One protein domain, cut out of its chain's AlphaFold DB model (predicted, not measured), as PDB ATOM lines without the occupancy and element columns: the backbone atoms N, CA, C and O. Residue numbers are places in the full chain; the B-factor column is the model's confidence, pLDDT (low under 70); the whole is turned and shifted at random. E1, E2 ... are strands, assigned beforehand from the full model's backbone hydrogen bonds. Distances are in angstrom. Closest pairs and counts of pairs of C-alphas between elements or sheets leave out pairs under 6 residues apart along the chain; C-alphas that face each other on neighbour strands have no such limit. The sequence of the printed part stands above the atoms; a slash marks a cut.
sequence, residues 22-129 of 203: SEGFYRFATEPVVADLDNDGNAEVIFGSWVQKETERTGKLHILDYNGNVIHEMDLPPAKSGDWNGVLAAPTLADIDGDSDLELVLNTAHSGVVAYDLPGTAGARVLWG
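Overview. This is residues 22 to 129 of the 203 residues of an uncharacterized protein of Methanosarcinales archaeon ANME-2c ERB4 (UniProt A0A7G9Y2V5). Two sheets make a sandwich: a large, twisted sheet of E1, E2, E3, E4, E5 and E9, and a small sheet of E6, E7 and E8 that covers part of one face of it, with E1 and E5 apart from E7 and E8. The long stretch of residues 76 to 91 leads from the large sheet to the small one, and the chain returns to the large sheet at the link E8 to E9. The printed part has 108 residues with nine named strands, E1 to E9 in order along the chain, and no named helix; the class is all strand, though under half of the residues, 47, are in named elements. The large sheet is branched and the small one has the order E6, E7, E8; the neighbour strands in both are antiparallel. The whole is compact, with a radius of gyration of the C-alphas of 14.1 A and spans of 41 by 31 by 18 A.

Along the chain. E1 is residues 27 to 29, beginning at C-alpha 27 (5.728, 22.465, 44.898), and E2 is residues 33 to 36. E3, residues 44 to 51, is the longest strand by residues and measures 23.1 A. E4 is residues 60 to 64, 12.6 A, and E5 is residues 70 to 75, 13.9 A. E6 is residues 92 to 94. E7, residues 102 to 108, measures 19.1 A, and E8, residues 112 to 118, 19.5 A. E9, residues 125 to 128, ends at C-alpha 128 (6.539, 0.211, 51.632).

Arrangement. In the large sheet, E3 has three neighbours: E1, beside residues 48 to 51, and E2, beside residues 44 to 46, lie on one side of it, and E4, beside residues 44 to 49, on the other side. N 28 and O 50 of E1 and E3 are 2.9 A apart, within hydrogen-bond range, as are N 33 and O 46 of E2 and E3, 2.8 A, and N 45 and O 64 of E3 and E4, 2.8 A. E5 is an edge strand beside E4, with N 63 and O 72 at 2.8 A. E9 is an edge strand beside E2, with N 125 and O 36 at 2.9 A. E2, E3, E4 and E5 form a meander, each strand the antiparallel neighbour of the one before, and so do E6, E7 and E8. There N 105 and O 92 of E6 and E7 are 2.8 A apart, and N 104 and O 116 of E7 and E8 2.8 A. The strands of the two sheets stand at 21 degrees; the closest C-alphas of E2 and E6 are those of Val 33 and Thr 92, 7.2 A.

Size, cuts and confidence. The two C-alphas farthest apart, those of Gly 41 and Gly 82, are 41.8 A apart. The printed part has no cut, and its one long link is E5 to E6, with 16 residues. The mean pLDDT of the printed part is 95.2, and no printed residue is under 70.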
ATOM      1  N   SER A  22      11.041  27.895  36.739       91.62
ATOM      2  CA  SER A  22      10.278  28.403  35.593       91.62
ATOM      3  C   SER A  22       8.764  28.264  35.755       91.62
ATOM      4  O   SER A  22       8.029  28.937  35.039       91.62
ATOM      5  N   GLU A  23       8.283  27.418  36.672       90.94
ATOM      6  CA  GLU A  23       6.852  27.345  36.988       90.94
ATOM      7  C   GLU A  23       6.378  28.552  37.815       90.94
ATOM      8  O   GLU A  23       5.198  28.890  37.776       90.94
ATOM      9  N   GLY A  24       7.282  29.229  38.535       91.81
ATOM     10  CA  GLY A  24       6.963  30.437  39.303       91.81
ATOM     11  C   GLY A  24       6.216  30.198  40.621       91.81
ATOM     12  O   GLY A  24       5.782  31.158  41.252       91.81
ATOM     13  N   PHE A  25       6.080  28.946  41.067       94.69
ATOM     14  CA  PHE A  25       5.444  28.593  42.338       94.69
ATOM     15  C   PHE A  25       6.146  27.433  43.042       94.69
ATOM     16  O   PHE A  25       6.859  26.641  42.425       94.69
ATOM     17  N   TYR A  26       5.932  27.318  44.354       95.31
ATOM     18  CA  TYR A  26       6.439  26.197  45.133       95.31
ATOM     19  C   TYR A  26       5.594  24.940  44.947       95.31
ATOM     20  O   TYR A  26       4.361  24.984  44.900       95.31
ATOM     21  N   ARG A  27       6.294  23.807  44.905       95.75
ATOM     22  CA  ARG A  27       5.728  22.465  44.898       95.75
ATOM     23  C   ARG A  27       6.322  21.685  46.061       95.75
ATOM     24  O   ARG A  27       7.511  21.794  46.351       95.75
ATOM     25  N   PHE A  28       5.482  20.903  46.711       96.19
ATOM     26  CA  PHE A  28       5.820  20.074  47.858       96.19
ATOM     27  C   PHE A  28       5.551  18.610  47.507       96.19
ATOM     28  O   PHE A  28       4.722  18.333  46.640       96.19
ATOM     29  N   ALA A  29       6.257  17.687  48.152       96.75
ATOM     30  CA  ALA A  29       6.146  16.251  47.905       96.75
ATOM     31  C   ALA A  29       5.529  15.534  49.109       96.75
ATOM     32  O   ALA A  29       5.732  15.952  50.252       96.75
ATOM     33  N   THR A  30       4.786  14.461  48.846       95.81
ATOM     34  CA  THR A  30       4.238  13.581  49.885       95.81
ATOM     35  C   THR A  30       5.331  12.719  50.504       95.81
ATOM     36  O   THR A  30       6.462  12.662  50.018       95.81
ATOM     37  N   GLU A  31       4.967  11.974  51.547       94.06
ATOM     38  CA  GLU A  31       5.684  10.740  51.871       94.06
ATOM     39  C   GLU A  31       5.701   9.819  50.629       94.06
ATOM     40  O   GLU A  31       4.680   9.744  49.930       94.06
ATOM     41  N   PRO A  32       6.830   9.156  50.321       95.06
ATOM     42  CA  PRO A  32       6.896   8.200  49.226       95.06
ATOM     43  C   PRO A  32       6.343   6.826  49.622       95.06
ATOM     44  O   PRO A  32       6.309   6.464  50.802       95.06
ATOM     45  N   VAL A  33       5.978   6.045  48.611       95.44
ATOM     46  CA  VAL A  33       5.849   4.585  48.672       95.44
ATOM     47  C   VAL A  33       6.959   3.957  47.834       95.44
ATOM     48  O   VAL A  33       7.433   4.567  46.874       95.44
ATOM     49  N   VAL A  34       7.420   2.778  48.244       95.25
ATOM     50  CA  VAL A  34       8.559   2.086  47.625       95.25
ATOM     51  C   VAL A  34       8.145   0.661  47.295       95.25
ATOM     52  O   VAL A  34       7.685  -0.074  48.175       95.25
ATOM     53  N   ALA A  35       8.296   0.269  46.038       95.31
ATOM     54  CA  ALA A  35       7.973  -1.067  45.559       95.31
ATOM     55  C   ALA A  35       8.867  -1.409  44.371       95.31
ATOM     56  O   ALA A  35       9.169  -0.536  43.571       95.31
ATOM     57  N   ASP A  36       9.281  -2.665  44.287       96.81
ATOM     58  CA  ASP A  36       9.869  -3.252  43.081       96.81
ATOM     59  C   ASP A  36       8.687  -3.614  42.175       96.81
ATOM     60  O   ASP A  36       8.020  -4.626  42.415       96.81
ATOM     61  N   LEU A  37       8.305  -2.684  41.292       95.88
ATOM     62  CA  LEU A  37       7.057  -2.738  40.525       95.88
ATOM     63  C   LEU A  37       7.133  -3.772  39.403       95.88
ATOM     64  O   LEU A  37       6.141  -4.445  39.130       95.88
ATOM     65  N   ASP A  38       8.295  -3.906  38.771       94.31
ATOM     66  CA  ASP A  38       8.521  -4.804  37.635       94.31
ATOM     67  C   ASP A  38       9.246  -6.110  38.012       94.31
ATOM     68  O   ASP A  38       9.448  -6.980  37.158       94.31
ATOM     69  N   ASN A  39       9.544  -6.301  39.303       94.31
ATOM     70  CA  ASN A  39      10.195  -7.482  39.870       94.31
ATOM     71  C   ASN A  39      11.607  -7.724  39.303       94.31
ATOM     72  O   ASN A  39      12.029  -8.876  39.134       94.31
ATOM     73  N   ASP A  40      12.342  -6.648  39.001       94.50
ATOM     74  CA  ASP A  40      13.725  -6.703  38.517       94.50
ATOM     75  C   ASP A  40      14.769  -6.775  39.655       94.50
ATOM     76  O   ASP A  40      15.956  -7.033  39.414       94.50
ATOM     77  N   GLY A  41      14.325  -6.617  40.908       94.75
ATOM     78  CA  GLY A  41      15.164  -6.628  42.107       94.75
ATOM     79  C   GLY A  41      15.589  -5.240  42.593       94.75
ATOM     80  O   GLY A  41      16.127  -5.130  43.702       94.75
ATOM     81  N   ASN A  42      15.325  -4.192  41.820       95.69
ATOM     82  CA  ASN A  42      15.464  -2.795  42.197       95.69
ATOM     83  C   ASN A  42      14.086  -2.224  42.547       95.69
ATOM     84  O   ASN A  42      13.063  -2.737  42.129       95.69
ATOM     85  N   ALA A  43      14.041  -1.204  43.401       95.88
ATOM     86  CA  ALA A  43      12.769  -0.643  43.844       95.88
ATOM     87  C   ALA A  43      12.562   0.771  43.312       95.88
ATOM     88  O   ALA A  43      13.428   1.638  43.472       95.88
ATOM     89  N   GLU A  44      11.369   1.012  42.784       97.81
ATOM     90  CA  GLU A  44      10.892   2.319  42.368       97.81
ATOM     91  C   GLU A  44      10.408   3.125  43.572       97.81
ATOM     92  O   GLU A  44       9.917   2.603  44.581       97.81
ATOM     93  N   VAL A  45      10.511   4.447  43.441       97.62
ATOM     94  CA  VAL A  45      10.043   5.422  44.425       97.62
ATOM     95  C   VAL A  45       8.884   6.208  43.829       97.62
ATOM     96  O   VAL A  45       9.048   6.951  42.861       97.62
ATOM     97  N   ILE A  46       7.711   6.088  44.444       98.12
ATOM     98  CA  ILE A  46       6.469   6.705  43.972       98.12
ATOM     99  C   ILE A  46       6.007   7.742  44.991       98.12
ATOM    100  O   ILE A  46       5.938   7.469  46.190       98.12
ATOM    101  N   PHE A  47       5.661   8.945  44.544       97.94
ATOM    102  CA  PHE A  47       5.129   9.983  45.428       97.94
ATOM    103  C   PHE A  47       4.236  10.969  44.680       97.94
ATOM    104  O   PHE A  47       4.384  11.228  43.486       97.94
ATOM    105  N   GLY A  48       3.294  11.550  45.418       98.00
ATOM    106  CA  GLY A  48       2.489  12.662  44.944       98.00
ATOM    107  C   GLY A  48       3.162  13.998  45.236       98.00
ATOM    108  O   GLY A  48       4.116  14.114  46.010       98.00
ATOM    109  N   SER A  49       2.617  15.050  44.644       97.94
ATOM    110  CA  SER A  49       2.972  16.420  44.990       97.94
ATOM    111  C   SER A  49       1.743  17.313  45.061       97.94
ATOM    112  O   SER A  49       0.665  16.964  44.574       97.94
ATOM    113  N   TRP A  50       1.907  18.484  45.666       97.94
ATOM    114  CA  TRP A  50       0.919  19.558  45.664       97.94
ATOM    115  C   TRP A  50       1.609  20.899  45.480       97.94
ATOM    116  O   TRP A  50       2.794  21.059  45.775       97.94
ATOM    117  N   VAL A  51       0.862  21.858  44.956       97.81
ATOM    118  CA  VAL A  51       1.359  23.209  44.698       97.81
ATOM    119  C   VAL A  51       0.977  24.148  45.837       97.81
ATOM    120  O   VAL A  51       0.054  23.870  46.608       97.81
ATOM    121  N   GLN A  52       1.690  25.268  45.958       96.06
ATOM    122  CA  GLN A  52       1.241  26.370  46.807       96.06
ATOM    123  C   GLN A  52      -0.176  26.818  46.389       96.06
ATOM    124  O   GLN A  52      -0.565  26.699  45.222       96.06
ATOM    125  N   LYS A  53      -0.943  27.329  47.355       96.00
ATOM    126  CA  LYS A  53      -2.301  27.842  47.121       96.00
ATOM    127  C   LYS A  53      -2.293  29.028  46.149       96.00
ATOM    128  O   LYS A  53      -1.238  29.632  45.955       96.00
ATOM    129  N   GLU A  54      -3.455  29.360  45.584       95.94
ATOM    130  CA  GLU A  54      -3.640  30.525  44.699       95.94
ATOM    131  C   GLU A  54      -2.804  30.459  43.407       95.94
ATOM    132  O   GLU A  54      -2.405  31.478  42.848       95.94
ATOM    133  N   THR A  55      -2.507  29.250  42.921       96.12
ATOM    134  CA  THR A  55      -1.746  29.056  41.671       96.12
ATOM    135  C   THR A  55      -2.615  28.713  40.476       96.12
ATOM    136  O   THR A  55      -2.136  28.806  39.351       96.12
ATOM    137  N   GLU A  56      -3.850  28.263  40.703       96.50
ATOM    138  CA  GLU A  56      -4.707  27.619  39.701       96.50
ATOM    139  C   GLU A  56      -4.048  26.375  39.066       96.50
ATOM    140  O   GLU A  56      -4.401  25.941  37.970       96.50
ATOM    141  N   ARG A  57      -3.067  25.777  39.759       97.25
ATOM    142  CA  ARG A  57      -2.312  24.606  39.296       97.25
ATOM    143  C   ARG A  57      -2.610  23.374  40.143       97.25
ATOM    144  O   ARG A  57      -3.201  23.434  41.220       97.25
ATOM    145  N   THR A  58      -2.182  22.229  39.625       97.75
ATOM    146  CA  THR A  58      -2.346  20.920  40.255       97.75
ATOM    147  C   THR A  58      -1.002  20.279  40.586       97.75
ATOM    148  O   THR A  58       0.055  20.618  40.036       97.75
ATOM    149  N   GLY A  59      -1.057  19.359  41.540       97.56
ATOM    150  CA  GLY A  59       0.023  18.454  41.869       97.56
ATOM    151  C   GLY A  59       0.354  17.497  40.726       97.56
ATOM    152  O   GLY A  59      -0.361  17.411  39.735       97.56
ATOM    153  N   LYS A  60       1.437  16.749  40.896       97.94
ATOM    154  CA  LYS A  60       1.900  15.721  39.961       97.94
ATOM    155  C   LYS A  60       2.074  14.386  40.675       97.94
ATOM    156  O   LYS A  60       2.432  14.388  41.859       97.94
ATOM    157  N   LEU A  61       1.855  13.292  39.953       98.19
ATOM    158  CA  LEU A  61       2.384  11.977  40.304       98.19
ATOM    159  C   LEU A  61       3.813  11.863  39.771       98.19
ATOM    160  O   LEU A  61       4.059  12.231  38.624       98.19
ATOM    161  N   HIS A  62       4.711  11.329  40.592       98.25
ATOM    162  CA  HIS A  62       6.094  11.022  40.245       98.25
ATOM    163  C   HIS A  62       6.368   9.544  40.523       98.25
ATOM    164  O   HIS A  62       6.065   9.067  41.619       98.25
ATOM    165  N   ILE A  63       6.959   8.849  39.553       98.12
ATOM    166  CA  ILE A  63       7.515   7.499  39.688       98.12
ATOM    167  C   ILE A  63       8.961   7.568  39.214       98.12
ATOM    168  O   ILE A  63       9.222   7.916  38.057       98.12
ATOM    169  N   LEU A  64       9.887   7.277  40.120       98.50
ATOM    170  CA  LEU A  64      11.321   7.284  39.865       98.50
ATOM    171  C   LEU A  64      11.884   5.867  39.980       98.50
ATOM    172  O   LEU A  64      11.426   5.108  40.830       98.50
ATOM    173  N   ASP A  65      12.898   5.542  39.182       97.56
ATOM    174  CA  ASP A  65      13.671   4.309  39.353       97.56
ATOM    175  C   ASP A  65      14.557   4.368  40.614       97.56
ATOM    176  O   ASP A  65      14.702   5.412  41.266       97.56
ATOM    177  N   TYR A  66      15.204   3.249  40.945       95.81
ATOM    178  CA  TYR A  66      16.111   3.148  42.094       95.81
ATOM    179  C   TYR A  66      17.303   4.128  42.047       95.81
ATOM    180  O   TYR A  66      17.853   4.506  43.087       95.81
ATOM    181  N   ASN A  67      17.691   4.579  40.850       96.88
ATOM    182  CA  ASN A  67      18.744   5.568  40.624       96.88
ATOM    183  C   ASN A  67      18.221   7.014  40.643       96.88
ATOM    184  O   ASN A  67      19.015   7.930  40.441       96.88
ATOM    185  N   GLY A  68      16.928   7.253  40.877       97.19
ATOM    186  CA  GLY A  68      16.329   8.589  40.896       97.19
ATOM    187  C   GLY A  68      16.012   9.168  39.513       97.19
ATOM    188  O   GLY A  68      15.775  10.371  39.400       97.19
ATOM    189  N   ASN A  69      16.007   8.352  38.453       98.06
ATOM    190  CA  ASN A  69      15.536   8.764  37.129       98.06
ATOM    191  C   ASN A  69      14.014   8.741  37.064       98.06
ATOM    192  O   ASN A  69      13.382   7.838  37.595       98.06
ATOM    193  N   VAL A  70      13.417   9.686  36.339       97.94
ATOM    194  CA  VAL A  70      11.967   9.701  36.113       97.94
ATOM    195  C   VAL A  70      11.567   8.576  35.160       97.94
ATOM    196  O   VAL A  70      11.958   8.594  33.994       97.94
ATOM    197  N   ILE A  71      10.744   7.644  35.645       96.81
ATOM    198  CA  ILE A  71      10.034   6.654  34.823       96.81
ATOM    199  C   ILE A  71       8.717   7.260  34.337       96.81
ATOM    200  O   ILE A  71       8.388   7.197  33.151       96.81
ATOM    201  N   HIS A  72       7.967   7.881  35.252       97.19
ATOM    202  CA  HIS A  72       6.689   8.510  34.947       97.19
ATOM    203  C   HIS A  72       6.513   9.815  35.723       97.19
ATOM    204  O   HIS A  72       6.733   9.877  36.932       97.19
ATOM    205  N   GLU A  73       6.056  10.857  35.033       97.19
ATOM    206  CA  GLU A  73       5.572  12.087  35.650       97.19
ATOM    207  C   GLU A  73       4.304  12.532  34.924       97.19
ATOM    208  O   GLU A  73       4.299  12.668  33.700       97.19
ATOM    209  N   MET A  74       3.236  12.798  35.674       97.31
ATOM    210  CA  MET A  74       2.012  13.347  35.096       97.31
ATOM    211  C   MET A  74       1.293  14.298  36.043       97.31
ATOM    212  O   MET A  74       1.397  14.190  37.266       97.31
ATOM    213  N   ASP A  75       0.534  15.227  35.468       97.75
ATOM    214  CA  ASP A  75      -0.337  16.114  36.230       97.75
ATOM    215  C   ASP A  75      -1.529  15.334  36.803       97.75
ATOM    216  O   ASP A  75      -2.180  14.545  36.118       97.75
ATOM    217  N   LEU A  76      -1.835  15.584  38.074       98.06
ATOM    218  CA  LEU A  76      -3.050  15.087  38.714       98.06
ATOM    219  C   LEU A  76      -4.270  15.868  38.208       98.06
ATOM    220  O   LEU A  76      -4.114  16.992  37.723       98.06
ATOM    221  N   PRO A  77      -5.505  15.360  38.376       97.75
ATOM    222  CA  PRO A  77      -6.690  16.060  37.905       97.75
ATOM    223  C   PRO A  77      -6.765  17.490  38.454       97.75
ATOM    224  O   PRO A  77      -6.321  17.750  39.579       97.75
ATOM    225  N   PRO A  78      -7.318  18.440  37.686       97.06
ATOM    226  CA  PRO A  78      -7.498  19.797  38.174       97.06
ATOM    227  C   PRO A  78      -8.428  19.819  39.393       97.06
ATOM    228  O   PRO A  78      -9.252  18.920  39.594       97.06
ATOM    229  N   ALA A  79      -8.306  20.869  40.202       97.12
ATOM    230  CA  ALA A  79      -9.235  21.126  41.293       97.12
ATOM    231  C   ALA A  79     -10.683  21.176  40.778       97.12
ATOM    232  O   ALA A  79     -10.987  21.876  39.815       97.12
ATOM    233  N   LYS A  80     -11.594  20.467  41.457       96.81
ATOM    234  CA  LYS A  80     -13.047  20.631  41.275       96.81
ATOM    235  C   LYS A  80     -13.598  21.796  42.106       96.81
ATOM    236  O   LYS A  80     -14.719  22.238  41.871       96.81
ATOM    237  N   SER A  81     -12.816  22.288  43.066       95.06
ATOM    238  CA  SER A  81     -13.096  23.461  43.894       95.06
ATOM    239  C   SER A  81     -11.792  24.115  44.356       95.06
ATOM    240  O   SER A  81     -10.809  23.418  44.561       95.06
ATOM    241  N   GLY A  82     -11.785  25.427  44.589       93.56
ATOM    242  CA  GLY A  82     -10.588  26.135  45.056       93.56
ATOM    243  C   GLY A  82      -9.581  26.455  43.946       93.56
ATOM    244  O   GLY A  82      -9.844  26.247  42.766       93.56
ATOM    245  N   ASP A  83      -8.438  27.000  44.352       96.19
ATOM    246  CA  ASP A  83      -7.420  27.605  43.478       96.19
ATOM    247  C   ASP A  83      -6.089  26.828  43.460       96.19
ATOM    248  O   ASP A  83      -5.054  27.341  43.033       96.19
ATOM    249  N   TRP A  84      -6.096  25.586  43.942       97.56
ATOM    250  CA  TRP A  84      -4.943  24.687  43.944       97.56
ATOM    251  C   TRP A  84      -5.400  23.238  44.057       97.56
ATOM    252  O   TRP A  84      -6.506  22.965  44.520       97.56
ATOM    253  N   ASN A  85      -4.544  22.290  43.685       98.12
ATOM    254  CA  ASN A  85      -4.782  20.875  43.958       98.12
ATOM    255  C   ASN A  85      -3.476  20.099  44.158       98.12
ATOM    256  O   ASN A  85      -2.372  20.607  43.956       98.12
ATOM    257  N   GLY A  86      -3.614  18.835  44.541       97.69
ATOM    258  CA  GLY A  86      -2.525  17.885  44.695       97.69
ATOM    259  C   GLY A  86      -2.817  16.895  45.807       97.69
ATOM    260  O   GLY A  86      -3.913  16.883  46.367       97.69
ATOM    261  N   VAL A  87      -1.828  16.071  46.126       97.31
ATOM    262  CA  VAL A  87      -1.931  15.011  47.137       97.31
ATOM    263  C   VAL A  87      -1.052  15.395  48.308       97.31
ATOM    264  O   VAL A  87       0.113  15.679  48.087       97.31
ATOM    265  N   LEU A  88      -1.589  15.417  49.530       94.62
ATOM    266  CA  LEU A  88      -0.818  15.745  50.741       94.62
ATOM    267  C   LEU A  88      -0.465  14.500  51.559       94.62
ATOM    268  O   LEU A  88       0.502  14.505  52.315       94.62
ATOM    269  N   ALA A  89      -1.277  13.449  51.442       91.75
ATOM    270  CA  ALA A  89      -1.072  12.191  52.144       91.75
ATOM    271  C   ALA A  89      -0.123  11.269  51.365       91.75
ATOM    272  O   ALA A  89      -0.002  11.387  50.149       91.75
ATOM    273  N   ALA A  90       0.503  10.315  52.058       92.75
ATOM    274  CA  ALA A  90       1.201   9.217  51.398       92.75
ATOM    275  C   ALA A  90       0.269   8.507  50.392       92.75
ATOM    276  O   ALA A  90      -0.900   8.273  50.737       92.75
ATOM    277  N   PRO A  91       0.766   8.145  49.196       95.31
ATOM    278  CA  PRO A  91       0.071   7.221  48.311       95.31
ATOM    279  C   PRO A  91      -0.203   5.868  48.978       95.31
ATOM    280  O   PRO A  91       0.398   5.533  50.003       95.31
ATOM    281  N   THR A  92      -1.092   5.086  48.374       94.62
ATOM    282  CA  THR A  92      -1.323   3.686  48.740       94.62
ATOM    283  C   THR A  92      -1.281   2.818  47.488       94.62
ATOM    284  O   THR A  92      -1.960   3.146  46.521       94.62
ATOM    285  N   LEU A  93      -0.523   1.724  47.528       94.56
ATOM    286  CA  LEU A  93      -0.586   0.642  46.544       94.56
ATOM    287  C   LEU A  93      -1.553  -0.438  47.033       94.56
ATOM    288  O   LEU A  93      -1.437  -0.874  48.183       94.56
ATOM    289  N   ALA A  94      -2.496  -0.841  46.188       90.19
ATOM    290  CA  ALA A  94      -3.417  -1.941  46.453       90.19
ATOM    291  C   ALA A  94      -4.054  -2.422  45.147       90.19
ATOM    292  O   ALA A  94      -4.425  -1.590  44.332       90.19
ATOM    293  N   ASP A  95      -4.248  -3.730  45.016       92.75
ATOM    294  CA  ASP A  95      -5.220  -4.303  44.082       92.75
ATOM    295  C   ASP A  95      -6.634  -3.984  44.614       92.75
ATOM    296  O   ASP A  95      -7.021  -4.401  45.717       92.75
ATOM    297  N   ILE A  96      -7.364  -3.134  43.891       93.81
ATOM    298  CA  ILE A  96      -8.714  -2.660  44.220       93.81
ATOM    299  C   ILE A  96      -9.758  -3.058  43.179       93.81
ATOM    300  O   ILE A  96     -10.956  -2.916  43.468       93.81
ATOM    301  N   ASP A  97      -9.349  -3.511  41.996       93.75
ATOM    302  CA  ASP A  97     -10.264  -3.960  40.945       93.75
ATOM    303  C   ASP A  97     -10.276  -5.485  40.724       93.75
ATOM    304  O   ASP A  97     -11.204  -6.004  40.088       93.75
ATOM    305  N   GLY A  98      -9.379  -6.210  41.398       92.44
ATOM    306  CA  GLY A  98      -9.340  -7.665  41.478       92.44
ATOM    307  C   GLY A  98      -8.616  -8.335  40.317       92.44
ATOM    308  O   GLY A  98      -8.830  -9.539  40.106       92.44
ATOM    309  N   ASP A  99      -7.834  -7.587  39.539       93.44
ATOM    310  CA  ASP A  99      -6.883  -8.172  38.605       93.44
ATOM    311  C   ASP A  99      -5.541  -8.502  39.291       93.44
ATOM    312  O   ASP A  99      -5.455  -8.598  40.513       93.44
ATOM    313  N   SER A 100      -4.530  -8.902  38.521       93.19
ATOM    314  CA  SER A 100      -3.245  -9.274  39.122       93.19
ATOM    315  C   SER A 100      -2.337  -8.078  39.380       93.19
ATOM    316  O   SER A 100      -1.390  -8.226  40.143       93.19
ATOM    317  N   ASP A 101      -2.576  -6.956  38.711       95.75
ATOM    318  CA  ASP A 101      -1.773  -5.749  38.803       95.75
ATOM    319  C   ASP A 101      -2.196  -4.910  40.034       95.75
ATOM    320  O   ASP A 101      -3.118  -5.237  40.779       95.75
ATOM    321  N   LEU A 102      -1.400  -3.896  40.362       95.75
ATOM    322  CA  LEU A 102      -1.624  -3.004  41.493       95.75
ATOM    323  C   LEU A 102      -2.190  -1.672  41.017       95.75
ATOM    324  O   LEU A 102      -1.678  -1.074  40.071       95.75
ATOM    325  N   GLU A 103      -3.066  -1.074  41.823       97.19
ATOM    326  CA  GLU A 103      -3.465   0.314  41.638       97.19
ATOM    327  C   GLU A 103      -2.745   1.235  42.621       97.19
ATOM    328  O   GLU A 103      -2.500   0.930  43.794       97.19
ATOM    329  N   LEU A 104      -2.489   2.452  42.152       96.81
ATOM    330  CA  LEU A 104      -2.072   3.573  42.973       96.81
ATOM    331  C   LEU A 104      -3.273   4.432  43.368       96.81
ATOM    332  O   LEU A 104      -3.853   5.143  42.543       96.81
ATOM    333  N   VAL A 105      -3.584   4.458  44.660       97.19
ATOM    334  CA  VAL A 105      -4.664   5.261  45.239       97.19
ATOM    335  C   VAL A 105      -4.111   6.520  45.899       97.19
ATOM    336  O   VAL A 105      -3.240   6.477  46.772       97.19
ATOM    337  N   LEU A 106      -4.665   7.670  45.517       97.25
ATOM    338  CA  LEU A 106      -4.247   8.987  45.990       97.25
ATOM    339  C   LEU A 106      -5.446   9.793  46.495       97.25
ATOM    340  O   LEU A 106      -6.478   9.903  45.831       97.25
ATOM    341  N   ASN A 107      -5.293  10.431  47.657       96.19
ATOM    342  CA  ASN A 107      -6.267  11.395  48.160       96.19
ATOM    343  C   ASN A 107      -5.836  12.820  47.805       96.19
ATOM    344  O   ASN A 107      -4.836  13.327  48.317       96.19
ATOM    345  N   THR A 108      -6.600  13.463  46.925       97.25
ATOM    346  CA  THR A 108      -6.338  14.840  46.502       97.25
ATOM    347  C   THR A 108      -7.109  15.843  47.354       97.25
ATOM    348  O   THR A 108      -8.208  15.551  47.830       97.25
ATOM    349  N   ALA A 109      -6.567  17.053  47.497       96.94
ATOM    350  CA  ALA A 109      -7.198  18.117  48.274       96.94
ATOM    351  C   ALA A 109      -8.561  18.547  47.704       96.94
ATOM    352  O   ALA A 109      -9.489  18.794  48.472       96.94
ATOM    353  N   HIS A 110      -8.684  18.626  46.372       97.31
ATOM    354  CA  HIS A 110      -9.836  19.252  45.709       97.31
ATOM    355  C   HIS A 110     -10.400  18.482  44.512       97.31
ATOM    356  O   HIS A 110     -11.310  18.975  43.851       97.31
ATOM    357  N   SER A 111      -9.910  17.277  44.207       96.25
ATOM    358  CA  SER A 111     -10.497  16.408  43.165       96.25
ATOM    359  C   SER A 111     -11.039  15.071  43.686       96.25
ATOM    360  O   SER A 111     -11.596  14.301  42.904       96.25
ATOM    361  N   GLY A 112     -10.967  14.834  45.001       95.75
ATOM    362  CA  GLY A 112     -11.408  13.599  45.653       95.75
ATOM    363  C   GLY A 112     -10.328  12.515  45.691       95.75
ATOM    364  O   GLY A 112      -9.132  12.810  45.708       95.75
ATOM    365  N   VAL A 113     -10.754  11.254  45.735       96.38
ATOM    366  CA  VAL A 113      -9.858  10.097  45.605       96.38
ATOM    367  C   VAL A 113      -9.697   9.770  44.125       96.38
ATOM    368  O   VAL A 113     -10.686   9.741  43.394       96.38
ATOM    369  N   VAL A 114      -8.458   9.545  43.700       97.06
ATOM    370  CA  VAL A 114      -8.117   9.085  42.349       97.06
ATOM    371  C   VAL A 114      -7.374   7.758  42.463       97.06
ATOM    372  O   VAL A 114      -6.624   7.561  43.420       97.06
ATOM    373  N   ALA A 115      -7.612   6.860  41.513       96.88
ATOM    374  CA  ALA A 115      -6.936   5.577  41.401       96.88
ATOM    375  C   ALA A 115      -6.370   5.441  39.986       96.88
ATOM    376  O   ALA A 115      -7.034   5.839  39.024       96.88
ATOM    377  N   TYR A 116      -5.148   4.933  39.889       96.88
ATOM    378  CA  TYR A 116      -4.451   4.691  38.634       96.88
ATOM    379  C   TYR A 116      -3.998   3.242  38.592       96.88
ATOM    380  O   TYR A 116      -3.328   2.807  39.520       96.88
ATOM    381  N   ASP A 117      -4.341   2.551  37.515       96.62
ATOM    382  CA  ASP A 117      -3.799   1.237  37.180       96.62
ATOM    383  C   ASP A 117      -2.279   1.337  36.935       96.62
ATOM    384  O   ASP A 117      -1.804   2.295  36.301       96.62
ATOM    385  N   LEU A 118      -1.522   0.383  37.481       96.06
ATOM    386  CA  LEU A 118      -0.099   0.181  37.216       96.06
ATOM    387  C   LEU A 118       0.078  -1.146  36.458       96.06
ATOM    388  O   LEU A 118       0.426  -2.162  37.065       96.06
ATOM    389  N   PRO A 119      -0.101  -1.155  35.128       94.38
ATOM    390  CA  PRO A 119      -0.095  -2.394  34.365       94.38
ATOM    391  C   PRO A 119       1.271  -3.087  34.407       94.38
ATOM    392  O   PRO A 119       2.316  -2.439  34.287       94.38
ATOM    393  N   GLY A 120       1.259  -4.420  34.491       92.81
ATOM    394  CA  GLY A 120       2.472  -5.244  34.522       92.81
ATOM    395  C   GLY A 120       3.123  -5.368  35.900       92.81
ATOM    396  O   GLY A 120       4.299  -5.720  35.982       92.81
ATOM    397  N   THR A 121       2.372  -5.104  36.967       96.00
ATOM    398  CA  THR A 121       2.831  -5.178  38.362       96.00
ATOM    399  C   THR A 121       2.371  -6.444  39.088       96.00
ATOM    400  O   THR A 121       2.564  -6.574  40.294       96.00
ATOM    401  N   ALA A 122       1.870  -7.446  38.361       92.25
ATOM    402  CA  ALA A 122       1.490  -8.751  38.908       92.25
ATOM    403  C   ALA A 122       2.568  -9.485  39.719       92.25
ATOM    404  O   ALA A 122       2.260 -10.343  40.547       92.25
ATOM    405  N   GLY A 123       3.843  -9.176  39.471       88.38
ATOM    406  CA  GLY A 123       4.978  -9.709  40.222       88.38
ATOM    407  C   GLY A 123       5.526  -8.770  41.297       88.38
ATOM    408  O   GLY A 123       6.552  -9.099  41.892       88.38
ATOM    409  N   ALA A 124       4.904  -7.610  41.518       92.94
ATOM    410  CA  ALA A 124       5.503  -6.534  42.289       92.94
ATOM    411  C   ALA A 124       5.756  -6.922  43.751       92.94
ATOM    412  O   ALA A 124       4.912  -7.511  44.436       92.94
ATOM    413  N   ARG A 125       6.912  -6.510  44.277       89.88
ATOM    414  CA  ARG A 125       7.256  -6.655  45.695       89.88
ATOM    415  C   ARG A 125       7.110  -5.309  46.393       89.88
ATOM    416  O   ARG A 125       7.992  -4.451  46.347       89.88
ATOM    417  N   VAL A 126       5.992  -5.140  47.095       86.06
ATOM    418  CA  VAL A 126       5.701  -3.932  47.876       86.06
ATOM    419  C   VAL A 126       6.573  -3.896  49.136       86.06
ATOM    420  O   VAL A 126       6.350  -4.646  50.085       86.06
ATOM    421  N   LEU A 127       7.563  -3.003  49.160       80.25
ATOM    422  CA  LEU A 127       8.471  -2.823  50.301       80.25
ATOM    423  C   LEU A 127       7.899  -1.839  51.329       80.25
ATOM    424  O   LEU A 127       8.080  -1.999  52.536       80.25
ATOM    425  N   TRP A 128       7.191  -0.820  50.839       78.44
ATOM    426  CA  TRP A 128       6.539   0.211  51.632       78.44
ATOM    427  C   TRP A 128       5.320   0.762  50.885       78.44
ATOM    428  O   TRP A 128       5.404   1.784  50.212       78.44
ATOM    429  N   GLY A 129       4.183   0.067  50.975       71.81
ATOM    430  CA  GLY A 129       3.005   0.341  50.139       71.81
ATOM    431  C   GLY A 129       2.089   1.470  50.604       71.81
ATOM    432  O   GLY A 129       1.174   1.837  49.876       71.81
TER     433      GLY A 129